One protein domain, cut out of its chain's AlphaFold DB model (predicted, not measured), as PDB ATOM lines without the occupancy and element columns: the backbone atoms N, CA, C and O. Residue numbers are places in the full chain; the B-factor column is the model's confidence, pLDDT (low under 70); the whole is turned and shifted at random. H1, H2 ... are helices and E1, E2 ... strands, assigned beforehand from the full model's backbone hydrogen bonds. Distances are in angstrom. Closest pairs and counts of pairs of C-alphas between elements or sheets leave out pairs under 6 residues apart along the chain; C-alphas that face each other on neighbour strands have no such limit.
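What this domain is: This is residues 45 to 135 of the 151 residues of an uncharacterized protein of Rhodopila globiformis (UniProt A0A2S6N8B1). A single antiparallel sheet of six strands, order E1 E4 E5 E6 E2 E3, curls like part of a barrel that stays open, with helix H2 along the open side between E1 and E2 and the short helix H1 at one end. The long link of residues 49 to 60 loops out at one end of the longest axis, and the turn between E4 and E5 lies at the other. The 91 printed residues hold, along the chain, E1 E2 E3 H1 E4 E5 E6 H2; the class is mixed, helices and strands. The whole is compact, with a radius of gyration of the C-alphas of 12.0 A, though only just elongated in outline, spanning 39 by 26 by 19 A.

Where its parts are: In sheet order, E1 is residues 45 to 48, beginning at C-alpha 45 (180.734, 157.429, 128.890). E4, residues 84 to 92, is the longest strand by residues, 22.8 A, and bends by 55 degrees at residue 89. E5, residues 96 to 103, measures 21.5 A. E6, residues 116 to 121, and E2, residues 61 to 66, measure 15.0 A each. E3 is residues 72 to 75. H1 is residues 76 to 82. H2, residues 123 to 133, is 15.6 A long and ends at C-alpha 133 (190.586, 159.280, 126.671).

How they stand to each other: The sheet is strongly twisted, with E1 and E3 as edge strands. E4, E5 and E6 form a meander, each strand the antiparallel neighbour of the one before. In the hairpin E4 and E5, N 87 and O 100 are 2.8 A apart, within hydrogen-bond range; in the hairpin E5 and E6, N 99 and O 119 are 2.8 A apart. E1 pairs with E4 through N 46 and O 86, 2.8 A. E2 is staggered: its residues 65 to 66 pair with E6, with N 120 and O 65 at 2.8 A, and its residues 61 to 64 pair with E3 in a hairpin, with N 62 and O 74 at 2.9 A. E1 and E3 are apart. H1 and H2 are on one face of the sheet, giving two layers, one of strands and one of helices. H2 has a height over the sheet of 7.4 A and is over none of its strands; its closest C-alphas to E1 are Ala 133 and Phe 48, 5.3 A. H1 is over none of them either, and its closest C-alphas to E1 are Arg 80 and Phe 48, 5.5 A. H1 and H2 only just touch, with 3 pairs of C-alphas within 8 A, the closest Leu 76 and Phe 132 at 7.5 A; they run the same way at a steep tilt of 47 degrees. Every O i to N i+4 pair in H1 and H2 is within hydrogen-bond range.

The domain as a whole: The two C-alphas farthest apart are those of Asp 53 and Pro 93, 39.1 A. The printed part has no cut. The links E1 to E2 and E5 to E6 are long, and the others are tight. Mean pLDDT of the printed part is 91.4; residues 54 to 58 and 135 are under 70.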
ATOM      1  N   ILE A  45     180.119 158.277 129.908       92.19
ATOM      2  CA  ILE A  45     180.734 157.429 128.890       92.19
ATOM      3  C   ILE A  45     182.145 157.942 128.602       92.19
ATOM      4  O   ILE A  45     182.306 159.066 128.133       92.19
ATOM      5  N   ILE A  46     183.147 157.106 128.847       92.88
ATOM      6  CA  ILE A  46     184.546 157.353 128.492       92.88
ATOM      7  C   ILE A  46     184.826 156.588 127.200       92.88
ATOM      8  O   ILE A  46     184.838 155.356 127.190       92.88
ATOM      9  N   ALA A  47     185.015 157.310 126.096       93.38
ATOM     10  CA  ALA A  47     185.223 156.724 124.775       93.38
ATOM     11  C   ALA A  47     186.702 156.764 124.372       93.38
ATOM     12  O   ALA A  47     187.307 157.830 124.291       93.38
ATOM     13  N   PHE A  48     187.268 155.603 124.051       91.75
ATOM     14  CA  PHE A  48     188.621 155.464 123.526       91.75
ATOM     15  C   PHE A  48     188.545 155.381 122.006       91.75
ATOM     16  O   PHE A  48     188.108 154.374 121.441       91.75
ATOM     17  N   LEU A  49     188.957 156.452 121.333       89.50
ATOM     18  CA  LEU A  49     188.992 156.491 119.876       89.50
ATOM     19  C   LEU A  49     190.309 155.881 119.372       89.50
ATOM     20  O   LEU A  49     191.380 156.334 119.787       89.50
ATOM     21  N   PRO A  50     190.261 154.874 118.481       88.06
ATOM     22  CA  PRO A  50     191.464 154.243 117.969       88.06
ATOM     23  C   PRO A  50     192.279 155.241 117.138       88.06
ATOM     24  O   PRO A  50     191.786 155.769 116.141       88.06
ATOM     25  N   SER A  51     193.535 155.482 117.518       81.88
ATOM     26  CA  SER A  51     194.448 156.348 116.759       81.88
ATOM     27  C   SER A  51     195.653 155.572 116.225       81.88
ATOM     28  O   SER A  51     196.320 154.837 116.961       81.88
ATOM     29  N   LYS A  52     195.946 155.746 114.929       72.25
ATOM     30  CA  LYS A  52     197.084 155.103 114.242       72.25
ATOM     31  C   LYS A  52     198.428 155.725 114.622       72.25
ATOM     32  O   LYS A  52     199.434 155.025 114.614       72.25
ATOM     33  N   ASP A  53     198.413 156.989 115.038       70.50
ATOM     34  CA  ASP A  53     199.605 157.767 115.399       70.50
ATOM     35  C   ASP A  53     199.841 157.796 116.918       70.50
ATOM     36  O   ASP A  53     200.564 158.640 117.449       70.50
ATOM     37  N   SER A  54     199.217 156.861 117.642       62.97
ATOM     38  CA  SER A  54     199.350 156.713 119.089       62.97
ATOM     39  C   SER A  54     200.777 156.314 119.464       62.97
ATOM     40  O   SER A  54     201.087 155.126 119.566       62.97
ATOM     41  N   GLN A  55     201.653 157.284 119.724       65.56
ATOM     42  CA  GLN A  55     202.888 156.992 120.452       65.56
ATOM     43  C   GLN A  55     202.514 156.406 121.817       65.56
ATOM     44  O   GLN A  55     201.664 157.005 122.485       65.56
ATOM     45  N   PRO A  56     203.098 155.266 122.241       62.81
ATOM     46  CA  PRO A  56     202.802 154.656 123.534       62.81
ATOM     47  C   PRO A  56     203.051 155.698 124.622       62.81
ATOM     48  O   PRO A  56     204.163 156.199 124.767       62.81
ATOM     49  N   ALA A  57     201.985 156.125 125.293       62.28
ATOM     50  CA  ALA A  57     202.013 157.377 126.046       62.28
ATOM     51  C   ALA A  57     202.478 157.162 127.484       62.28
ATOM     52  O   ALA A  57     202.885 158.120 128.137       62.28
ATOM     53  N   SER A  58     202.426 155.929 127.992       67.56
ATOM     54  CA  SER A  58     202.791 155.673 129.388       67.56
ATOM     55  C   SER A  58     203.029 154.211 129.749       67.56
ATOM     56  O   SER A  58     203.613 153.956 130.801       67.56
ATOM     57  N   GLY A  59     202.555 153.236 128.960       81.25
ATOM     58  CA  GLY A  59     202.509 151.841 129.403       81.25
ATOM     59  C   GLY A  59     201.682 151.652 130.682       81.25
ATOM     60  O   GLY A  59     201.872 150.663 131.392       81.25
ATOM     61  N   ALA A  60     200.801 152.605 131.014       90.81
ATOM     62  CA  ALA A  60     200.015 152.574 132.235       90.81
ATOM     63  C   ALA A  60     199.028 151.403 132.209       90.81
ATOM     64  O   ALA A  60     198.325 151.155 131.225       90.81
ATOM     65  N   ARG A  61     198.986 150.675 133.325       95.69
ATOM     66  CA  ARG A  61     198.175 149.471 133.497       95.69
ATOM     67  C   ARG A  61     197.371 149.598 134.776       95.69
ATOM     68  O   ARG A  61     197.943 149.745 135.854       95.69
ATOM     69  N   LEU A  62     196.054 149.512 134.653       96.06
ATOM     70  CA  LEU A  62     195.125 149.597 135.771       96.06
ATOM     71  C   LEU A  62     194.555 148.206 136.026       96.06
ATOM     72  O   LEU A  62     193.953 147.607 135.138       96.06
ATOM     73  N   MET A  63     194.778 147.678 137.226       97.81
ATOM     74  CA  MET A  63     194.169 146.418 137.646       97.81
ATOM     75  C   MET A  63     192.752 146.695 138.139       97.81
ATOM     76  O   MET A  63     192.564 147.499 139.052       97.81
ATOM     77  N   VAL A  64     191.769 146.054 137.521       97.56
ATOM     78  CA  VAL A  64     190.349 146.234 137.825       97.56
ATOM     79  C   VAL A  64     189.725 144.889 138.141       97.56
ATOM     80  O   VAL A  64     190.169 143.856 137.639       97.56
ATOM     81  N   HIS A  65     188.696 144.908 138.975       97.88
ATOM     82  CA  HIS A  65     187.968 143.696 139.306       97.88
ATOM     83  C   HIS A  65     186.872 143.463 138.268       97.88
ATOM     84  O   HIS A  65     186.132 144.392 137.944       97.88
ATOM     85  N   ARG A  66     186.758 142.242 137.746       96.69
ATOM     86  CA  ARG A  66     185.710 141.860 136.796       96.69
ATOM     87  C   ARG A  66     184.616 141.103 137.547       96.69
ATOM     88  O   ARG A  66     184.918 140.157 138.258       96.69
ATOM     89  N   ARG A  67     183.350 141.493 137.399       93.44
ATOM     90  CA  ARG A  67     182.268 141.030 138.291       93.44
ATOM     91  C   ARG A  67     182.008 139.513 138.234       93.44
ATOM     92  O   ARG A  67     181.597 138.929 139.231       93.44
ATOM     93  N   ASP A  68     182.242 138.878 137.087       93.06
ATOM     94  CA  ASP A  68     182.057 137.437 136.851       93.06
ATOM     95  C   ASP A  68     183.360 136.617 136.943       93.06
ATOM     96  O   ASP A  68     183.317 135.395 136.790       93.06
ATOM     97  N   ARG A  69     184.529 137.250 137.147       91.25
ATOM     98  CA  ARG A  69     185.847 136.585 137.084       91.25
ATOM     99  C   ARG A  69     186.861 137.174 138.070       91.25
ATOM    100  O   ARG A  69     186.548 137.994 138.920       91.25
ATOM    101  N   SER A  70     188.106 136.710 137.982       92.94
ATOM    102  CA  SER A  70     189.236 137.332 138.670       92.94
ATOM    103  C   SER A  70     189.571 138.703 138.082       92.94
ATOM    104  O   SER A  70     189.146 139.048 136.978       92.94
ATOM    105  N   ASP A  71     190.411 139.443 138.798       97.06
ATOM    106  CA  ASP A  71     190.937 140.727 138.347       97.06
ATOM    107  C   ASP A  71     191.591 140.633 136.960       97.06
ATOM    108  O   ASP A  71     192.267 139.657 136.615       97.06
ATOM    109  N   CYS A  72     191.405 141.688 136.174       97.75
ATOM    110  CA  CYS A  72     191.955 141.853 134.834       97.75
ATOM    111  C   CYS A  72     192.610 143.238 134.703       97.75
ATOM    112  O   CYS A  72     192.699 144.004 135.667       97.75
ATOM    113  N   VAL A  73     193.162 143.545 133.531       97.81
ATOM    114  CA  VAL A  73     193.958 144.751 133.297       97.81
ATOM    115  C   VAL A  73     193.371 145.599 132.176       97.81
ATOM    116  O   VAL A  73     193.141 145.125 131.065       97.81
ATOM    117  N   LEU A  74     193.245 146.893 132.460       97.31
ATOM    118  CA  LEU A  74     193.077 147.952 131.474       97.31
ATOM    119  C   LEU A  74     194.454 148.550 131.163       97.31
ATOM    120  O   LEU A  74     195.033 149.270 131.979       97.31
ATOM    121  N   ASN A  75     195.016 148.207 130.008       95.88
ATOM    122  CA  ASN A  75     196.249 148.794 129.498       95.88
ATOM    123  C   ASN A  75     195.892 149.974 128.592       95.88
ATOM    124  O   ASN A  75     195.299 149.787 127.530       95.88
ATOM    125  N   LEU A  76     196.271 151.184 128.998       92.62
ATOM    126  CA  LEU A  76     195.842 152.407 128.322       92.62
ATOM    127  C   LEU A  76     196.335 152.481 126.865       92.62
ATOM    128  O   LEU A  76     195.595 152.898 125.974       92.62
ATOM    129  N   ASP A  77     197.541 151.988 126.581       91.62
ATOM    130  CA  ASP A  77     198.053 151.939 125.207       91.62
ATOM    131  C   ASP A  77     197.289 150.939 124.336       91.62
ATOM    132  O   ASP A  77     197.133 151.152 123.133       91.62
ATOM    133  N   VAL A  78     196.777 149.860 124.932       93.81
ATOM    134  CA  VAL A  78     195.899 148.925 124.229       93.81
ATOM    135  C   VAL A  78     194.560 149.592 123.956       93.81
ATOM    136  O   VAL A  78     194.199 149.668 122.788       93.81
ATOM    137  N   LEU A  79     193.899 150.160 124.971       93.25
ATOM    138  CA  LEU A  79     192.594 150.822 124.831       93.25
ATOM    139  C   LEU A  79     192.586 151.902 123.741       93.25
ATOM    140  O   LEU A  79     191.651 151.984 122.954       93.25
ATOM    141  N   ARG A  80     193.651 152.703 123.637       89.88
ATOM    142  CA  ARG A  80     193.771 153.748 122.607       89.88
ATOM    143  C   ARG A  80     194.052 153.220 121.203       89.88
ATOM    144  O   ARG A  80     193.791 153.918 120.231       89.88
ATOM    145  N   ARG A  81     194.622 152.020 121.067       91.00
ATOM    146  CA  ARG A  81     194.859 151.394 119.753       91.00
ATOM    147  C   ARG A  81     193.669 150.556 119.303       91.00
ATOM    148  O   ARG A  81     193.338 150.575 118.122       91.00
ATOM    149  N   SER A  82     193.056 149.810 120.221       92.00
ATOM    150  CA  SER A  82     191.914 148.933 119.951       92.00
ATOM    151  C   SER A  82     190.593 149.695 119.894       92.00
ATOM    152  O   SER A  82     189.694 149.300 119.155       92.00
ATOM    153  N   GLY A  83     190.496 150.792 120.641       92.38
ATOM    154  CA  GLY A  83     189.269 151.542 120.836       92.38
ATOM    155  C   GLY A  83     188.246 150.810 121.708       92.38
ATOM    156  O   GLY A  83     188.401 149.641 122.074       92.38
ATOM    157  N   GLY A  84     187.177 151.529 122.032       95.38
ATOM    158  CA  GLY A  84     186.039 151.029 122.799       95.38
ATOM    159  C   GLY A  84     185.449 152.110 123.692       95.38
ATOM    160  O   GLY A  84     185.795 153.286 123.581       95.38
ATOM    161  N   SER A  85     184.556 151.722 124.587       96.06
ATOM    162  CA  SER A  85     183.905 152.638 125.514       96.06
ATOM    163  C   SER A  85     183.685 151.991 126.866       96.06
ATOM    164  O   SER A  85     183.384 150.803 126.961       96.06
ATOM    165  N   LEU A  86     183.786 152.811 127.901       96.94
ATOM    166  CA  LEU A  86     183.476 152.454 129.270       96.94
ATOM    167  C   LEU A  86     182.312 153.324 129.755       96.94
ATOM    168  O   LEU A  86     182.404 154.547 129.711       96.94
ATOM    169  N   VAL A  87     181.234 152.709 130.228       96.81
ATOM    170  CA  VAL A  87     180.057 153.410 130.760       96.81
ATOM    171  C   VAL A  87     180.013 153.233 132.268       96.81
ATOM    172  O   VAL A  87     179.941 152.107 132.743       96.81
ATOM    173  N   VAL A  88     180.038 154.321 133.034       96.50
ATOM    174  CA  VAL A  88     179.897 154.275 134.497       96.50
ATOM    175  C   VAL A  88     178.422 154.087 134.850       96.50
ATOM    176  O   VAL A  88     177.604 154.962 134.591       96.50
ATOM    177  N   GLU A  89     178.059 152.963 135.456       96.31
ATOM    178  CA  GLU A  89     176.656 152.575 135.653       96.31
ATOM    179  C   GLU A  89     176.126 152.903 137.047       96.31
ATOM    180  O   GLU A  89     174.976 153.300 137.213       96.31
ATOM    181  N   SER A  90     176.935 152.673 138.080       96.31
ATOM    182  CA  SER A  90     176.514 152.852 139.470       96.31
ATOM    183  C   SER A  90     177.710 152.959 140.405       96.31
ATOM    184  O   SER A  90     178.824 152.554 140.075       96.31
ATOM    185  N   GLN A  91     177.487 153.498 141.599       95.56
ATOM    186  CA  GLN A  91     178.478 153.482 142.669       95.56
ATOM    187  C   GLN A  91     178.336 152.192 143.487       95.56
ATOM    188  O   GLN A  91     177.232 151.812 143.871       95.56
ATOM    189  N   VAL A  92     179.457 151.535 143.783       94.62
ATOM    190  CA  VAL A  92     179.531 150.341 144.631       94.62
ATOM    191  C   VAL A  92     180.079 150.747 146.003       94.62
ATOM    192  O   VAL A  92     181.259 151.112 146.100       94.62
ATOM    193  N   PRO A  93     179.265 150.692 147.075       92.44
ATOM    194  CA  PRO A  93     179.686 151.104 148.412       92.44
ATOM    195  C   PRO A  93     180.970 150.399 148.862       92.44
ATOM    196  O   PRO A  93     181.064 149.175 148.829       92.44
ATOM    197  N   GLY A  94     181.972 151.181 149.266       92.19
ATOM    198  CA  GLY A  94     183.255 150.670 149.759       92.19
ATOM    199  C   GLY A  94     184.209 150.099 148.699       92.19
ATOM    200  O   GLY A  94     185.347 149.801 149.048       92.19
ATOM    201  N   ALA A  95     183.799 149.980 147.429       90.56
ATOM    202  CA  ALA A  95     184.623 149.376 146.374       90.56
ATOM    203  C   ALA A  95     184.970 150.334 145.220       90.56
ATOM    204  O   ALA A  95     186.078 150.270 144.687       90.56
ATOM    205  N   GLY A  96     184.059 151.239 144.842       93.88
ATOM    206  CA  GLY A  96     184.276 152.182 143.740       93.88
ATOM    207  C   GLY A  96     183.036 152.343 142.871       93.88
ATOM    208  O   GLY A  96     181.963 152.642 143.387       93.88
ATOM    209  N   TYR A  97     183.181 152.147 141.564       96.06
ATOM    210  CA  TYR A  97     182.106 152.279 140.582       96.06
ATOM    211  C   TYR A  97     181.969 151.012 139.739       96.06
ATOM    212  O   TYR A  97     182.973 150.441 139.320       96.06
ATOM    213  N   SER A  98     180.728 150.602 139.483       97.06
ATOM    214  CA  SER A  98     180.385 149.657 138.420       97.06
ATOM    215  C   SER A  98     180.504 150.374 137.093       97.06
ATOM    216  O   SER A  98     179.933 151.455 136.932       97.06
ATOM    217  N   ALA A  99     181.207 149.770 136.150       97.62
ATOM    218  CA  ALA A  99     181.281 150.268 134.798       97.62
ATOM    219  C   ALA A  99     181.237 149.120 133.796       97.62
ATOM    220  O   ALA A  99     181.865 148.086 134.010       97.62
ATOM    221  N   HIS A 100     180.537 149.331 132.692       98.31
ATOM    222  CA  HIS A 100     180.460 148.380 131.599       98.31
ATOM    223  C   HIS A 100     181.465 148.758 130.509       98.31
ATOM    224  O   HIS A 100     181.468 149.889 130.019       98.31
ATOM    225  N   TRP A 101     182.336 147.822 130.147       97.94
ATOM    226  CA  TRP A 101     183.286 147.942 129.046       97.94
ATOM    227  C   TRP A 101     182.752 147.246 127.800       97.94
ATOM    228  O   TRP A 101     182.387 146.076 127.865       97.94
ATOM    229  N   ALA A 102     182.843 147.937 126.663       98.19
ATOM    230  CA  ALA A 102     182.617 147.376 125.339       98.19
ATOM    231  C   ALA A 102     183.727 147.820 124.375       98.19
ATOM    232  O   ALA A 102     183.927 149.013 124.137       98.19
ATOM    233  N   GLY A 103     184.451 146.869 123.788       96.81
ATOM    234  CA  GLY A 103     185.524 147.140 122.833       96.81
ATOM    235  C   GLY A 103     186.174 145.867 122.305       96.81
ATOM    236  O   GLY A 103     185.660 144.770 122.483       96.81
ATOM    237  N   ALA A 104     187.313 145.982 121.621       94.69
ATOM    238  CA  ALA A 104     187.965 144.799 121.045       94.69
ATOM    239  C   ALA A 104     188.865 144.057 122.049       94.69
ATOM    240  O   ALA A 104     188.959 142.834 122.001       94.69
ATOM    241  N   ARG A 105     189.559 144.796 122.923       95.81
ATOM    242  CA  ARG A 105     190.459 144.265 123.962       95.81
ATOM    243  C   ARG A 105     190.912 145.371 124.912       95.81
ATOM    244  O   ARG A 105     191.003 146.530 124.496       95.81
ATOM    245  N   THR A 106     191.290 144.998 126.130       96.81
ATOM    246  CA  THR A 106     191.841 145.876 127.173       96.81
ATOM    247  C   THR A 106     193.309 145.602 127.504       96.81
ATOM    248  O   THR A 106     193.974 146.483 128.046       96.81
ATOM    249  N   SER A 107     193.845 144.424 127.175       96.69
ATOM    250  CA  SER A 107     195.268 144.078 127.331       96.69
ATOM    251  C   SER A 107     195.784 143.214 126.174       96.69
ATOM    252  O   SER A 107     195.019 142.525 125.498       96.69
ATOM    253  N   ASP A 108     197.105 143.236 125.956       95.56
ATOM    254  CA  ASP A 108     197.802 142.366 124.993       95.56
ATOM    255  C   ASP A 108     198.140 140.975 125.566       95.56
ATOM    256  O   ASP A 108     198.529 140.077 124.822       95.56
ATOM    257  N   ASP A 109     197.975 140.785 126.877       95.00
ATOM    258  CA  ASP A 109     198.332 139.561 127.599       95.00
ATOM    259  C   ASP A 109     197.114 138.798 128.149       95.00
ATOM    260  O   ASP A 109     195.966 139.191 127.966       95.00
ATOM    261  N   ALA A 110     197.374 137.696 128.858       95.12
ATOM    262  CA  ALA A 110     196.347 136.826 129.434       95.12
ATOM    263  C   ALA A 110     195.462 137.496 130.507       95.12
ATOM    264  O   ALA A 110     194.509 136.876 130.971       95.12
ATOM    265  N   ARG A 111     195.763 138.737 130.917       96.50
ATOM    266  CA  ARG A 111     194.944 139.521 131.855       96.50
ATOM    267  C   ARG A 111     194.006 140.491 131.135       96.50
ATOM    268  O   ARG A 111     193.610 141.495 131.717       96.50
ATOM    269  N   ASP A 112     193.683 140.223 129.875       96.94
ATOM    270  CA  ASP A 112     192.661 140.950 129.129       96.94
ATOM    271  C   ASP A 112     191.280 140.807 129.788       96.94
ATOM    272  O   ASP A 112     190.877 139.713 130.188       96.94
ATOM    273  N   CYS A 113     190.548 141.913 129.904       97.19
ATOM    274  CA  CYS A 113     189.180 141.895 130.413       97.19
ATOM    275  C   CYS A 113     188.193 141.373 129.360       97.19
ATOM    276  O   CYS A 113     187.079 141.009 129.723       97.19
ATOM    277  N   GLY A 114     188.607 141.275 128.093       96.19
ATOM    278  CA  GLY A 114     187.805 140.785 126.976       96.19
ATOM    279  C   GLY A 114     187.131 141.906 126.184       96.19
ATOM    280  O   GLY A 114     187.451 143.087 126.327       96.19
ATOM    281  N   THR A 115     186.193 141.515 125.320       97.25
ATOM    282  CA  THR A 115     185.467 142.441 124.437       97.25
ATOM    283  C   THR A 115     184.278 143.127 125.110       97.25
ATOM    284  O   THR A 115     183.856 144.195 124.688       97.25
ATOM    285  N   ASP A 116     183.730 142.489 126.140       97.75
ATOM    286  CA  ASP A 116     182.538 142.901 126.879       97.75
ATOM    287  C   ASP A 116     182.720 142.461 128.338       97.75
ATOM    288  O   ASP A 116     183.046 141.290 128.595       97.75
ATOM    289  N   ALA A 117     182.647 143.406 129.280       97.81
ATOM    290  CA  ALA A 117     182.879 143.114 130.691       97.81
ATOM    291  C   ALA A 117     182.277 144.155 131.639       97.81
ATOM    292  O   ALA A 117     182.488 145.355 131.476       97.81
ATOM    293  N   ASP A 118     181.671 143.672 132.723       98.06
ATOM    294  CA  ASP A 118     181.303 144.503 133.867       98.06
ATOM    295  C   ASP A 118     182.463 144.571 134.864       98.06
ATOM    296  O   ASP A 118     182.955 143.553 135.371       98.06
ATOM    297  N   LEU A 119     182.900 145.789 135.156       98.06
ATOM    298  CA  LEU A 119     184.100 146.096 135.917       98.06
ATOM    299  C   LEU A 119     183.750 146.874 137.185       98.06
ATOM    300  O   LEU A 119     182.871 147.733 137.187       98.06
ATOM    301  N   VAL A 120     184.493 146.625 138.259       97.56
ATOM    302  CA  VAL A 120     184.527 147.491 139.438       97.56
ATOM    303  C   VAL A 120     185.830 148.276 139.411       97.56
ATOM    304  O   VAL A 120     186.927 147.714 139.492       97.56
ATOM    305  N   ILE A 121     185.700 149.592 139.272       96.31
ATOM    306  CA  ILE A 121     186.812 150.511 139.040       96.31
ATOM    307  C   ILE A 121     186.900 151.496 140.199       96.31
ATOM    308  O   ILE A 121     185.905 152.070 140.649       96.31
ATOM    309  N   ARG A 122     188.120 151.698 140.698       94.94
ATOM    310  CA  ARG A 122     188.385 152.660 141.768       94.94
ATOM    311  C   ARG A 122     188.209 154.096 141.257       94.94
ATOM    312  O   ARG A 122     188.571 154.351 140.110       94.94
ATOM    313  N   PRO A 123     187.744 155.045 142.087       91.88
ATOM    314  CA  PRO A 123     187.514 156.428 141.659       91.88
ATOM    315  C   PRO A 123     188.718 157.057 140.939       91.88
ATOM    316  O   PRO A 123     188.583 157.526 139.816       91.88
ATOM    317  N   GLN A 124     189.919 156.924 141.508       90.81
ATOM    318  CA  GLN A 124     191.154 157.466 140.931       90.81
ATOM    319  C   GLN A 124     191.531 156.861 139.570       90.81
ATOM    320  O   GLN A 124     192.333 157.426 138.836       90.81
ATOM    321  N   TYR A 125     191.015 155.674 139.239       93.94
ATOM    322  CA  TYR A 125     191.266 155.040 137.945       93.94
ATOM    323  C   TYR A 125     190.344 155.585 136.868       93.94
ATOM    324  O   TYR A 125     190.776 155.691 135.727       93.94
ATOM    325  N   LEU A 126     189.120 155.978 137.224       92.31
ATOM    326  CA  LEU A 126     188.229 156.660 136.294       92.31
ATOM    327  C   LEU A 126     188.781 158.032 135.902       92.31
ATOM    328  O   LEU A 126     188.769 158.340 134.719       92.31
ATOM    329  N   ASP A 127     189.367 158.784 136.837       88.88
ATOM    330  CA  ASP A 127     190.010 160.071 136.522       88.88
ATOM    331  C   ASP A 127     191.163 159.904 135.518       88.88
ATOM    332  O   ASP A 127     191.308 160.676 134.568       88.88
ATOM    333  N   VAL A 128     191.976 158.855 135.702       90.25
ATOM    334  CA  VAL A 128     193.068 158.510 134.780       90.25
ATOM    335  C   VAL A 128     192.521 158.098 133.415       90.25
ATOM    336  O   VAL A 128     193.071 158.513 132.399       90.25
ATOM    337  N   LEU A 129     191.461 157.288 133.379       91.69
ATOM    338  CA  LEU A 129     190.837 156.829 132.137       91.69
ATOM    339  C   LEU A 129     190.215 157.990 131.354       91.69
ATOM    340  O   LEU A 129     190.422 158.058 130.148       91.69
ATOM    341  N   ASP A 130     189.518 158.901 132.031       89.00
ATOM    342  CA  ASP A 130     188.889 160.087 131.437       89.00
ATOM    343  C   ASP A 130     189.951 161.037 130.863       89.00
ATOM    344  O   ASP A 130     189.951 161.337 129.671       89.00
ATOM    345  N   THR A 131     190.961 161.377 131.673       85.88
ATOM    346  CA  THR A 131     192.099 162.210 131.242       85.88
ATOM    347  C   THR A 131     192.829 161.597 130.046       85.88
ATOM    348  O   THR A 131     193.288 162.299 129.145       85.88
ATOM    349  N   PHE A 132     192.973 160.273 130.037       85.50
ATOM    350  CA  PHE A 132     193.665 159.575 128.964       85.50
ATOM    351  C   PHE A 132     192.825 159.483 127.682       85.50
ATOM    352  O   PHE A 132     193.387 159.552 126.586       85.50
ATOM    353  N   ALA A 133     191.504 159.340 127.803       86.62
ATOM    354  CA  ALA A 133     190.586 159.280 126.671       86.62
ATOM    355  C   ALA A 133     190.526 160.604 125.889       86.62
ATOM    356  O   ALA A 133     190.457 160.568 124.661       86.62
ATOM    357  N   ASP A 134     190.645 161.751 126.568       75.38
ATOM    358  CA  ASP A 134     190.655 163.085 125.940       75.38
ATOM    359  C   ASP A 134     191.898 163.360 125.058       75.38
ATOM    360  O   ASP A 134     191.883 164.231 124.184       75.38
ATOM    361  N   GLY A 135     192.979 162.588 125.224       65.38
ATOM    362  CA  GLY A 135     194.187 162.666 124.398       65.38
ATOM    363  C   GLY A 135     195.011 163.969 124.540       65.38
ATOM    364  O   GLY A 135     194.573 164.960 125.121       65.38
TER     365      GLY A 135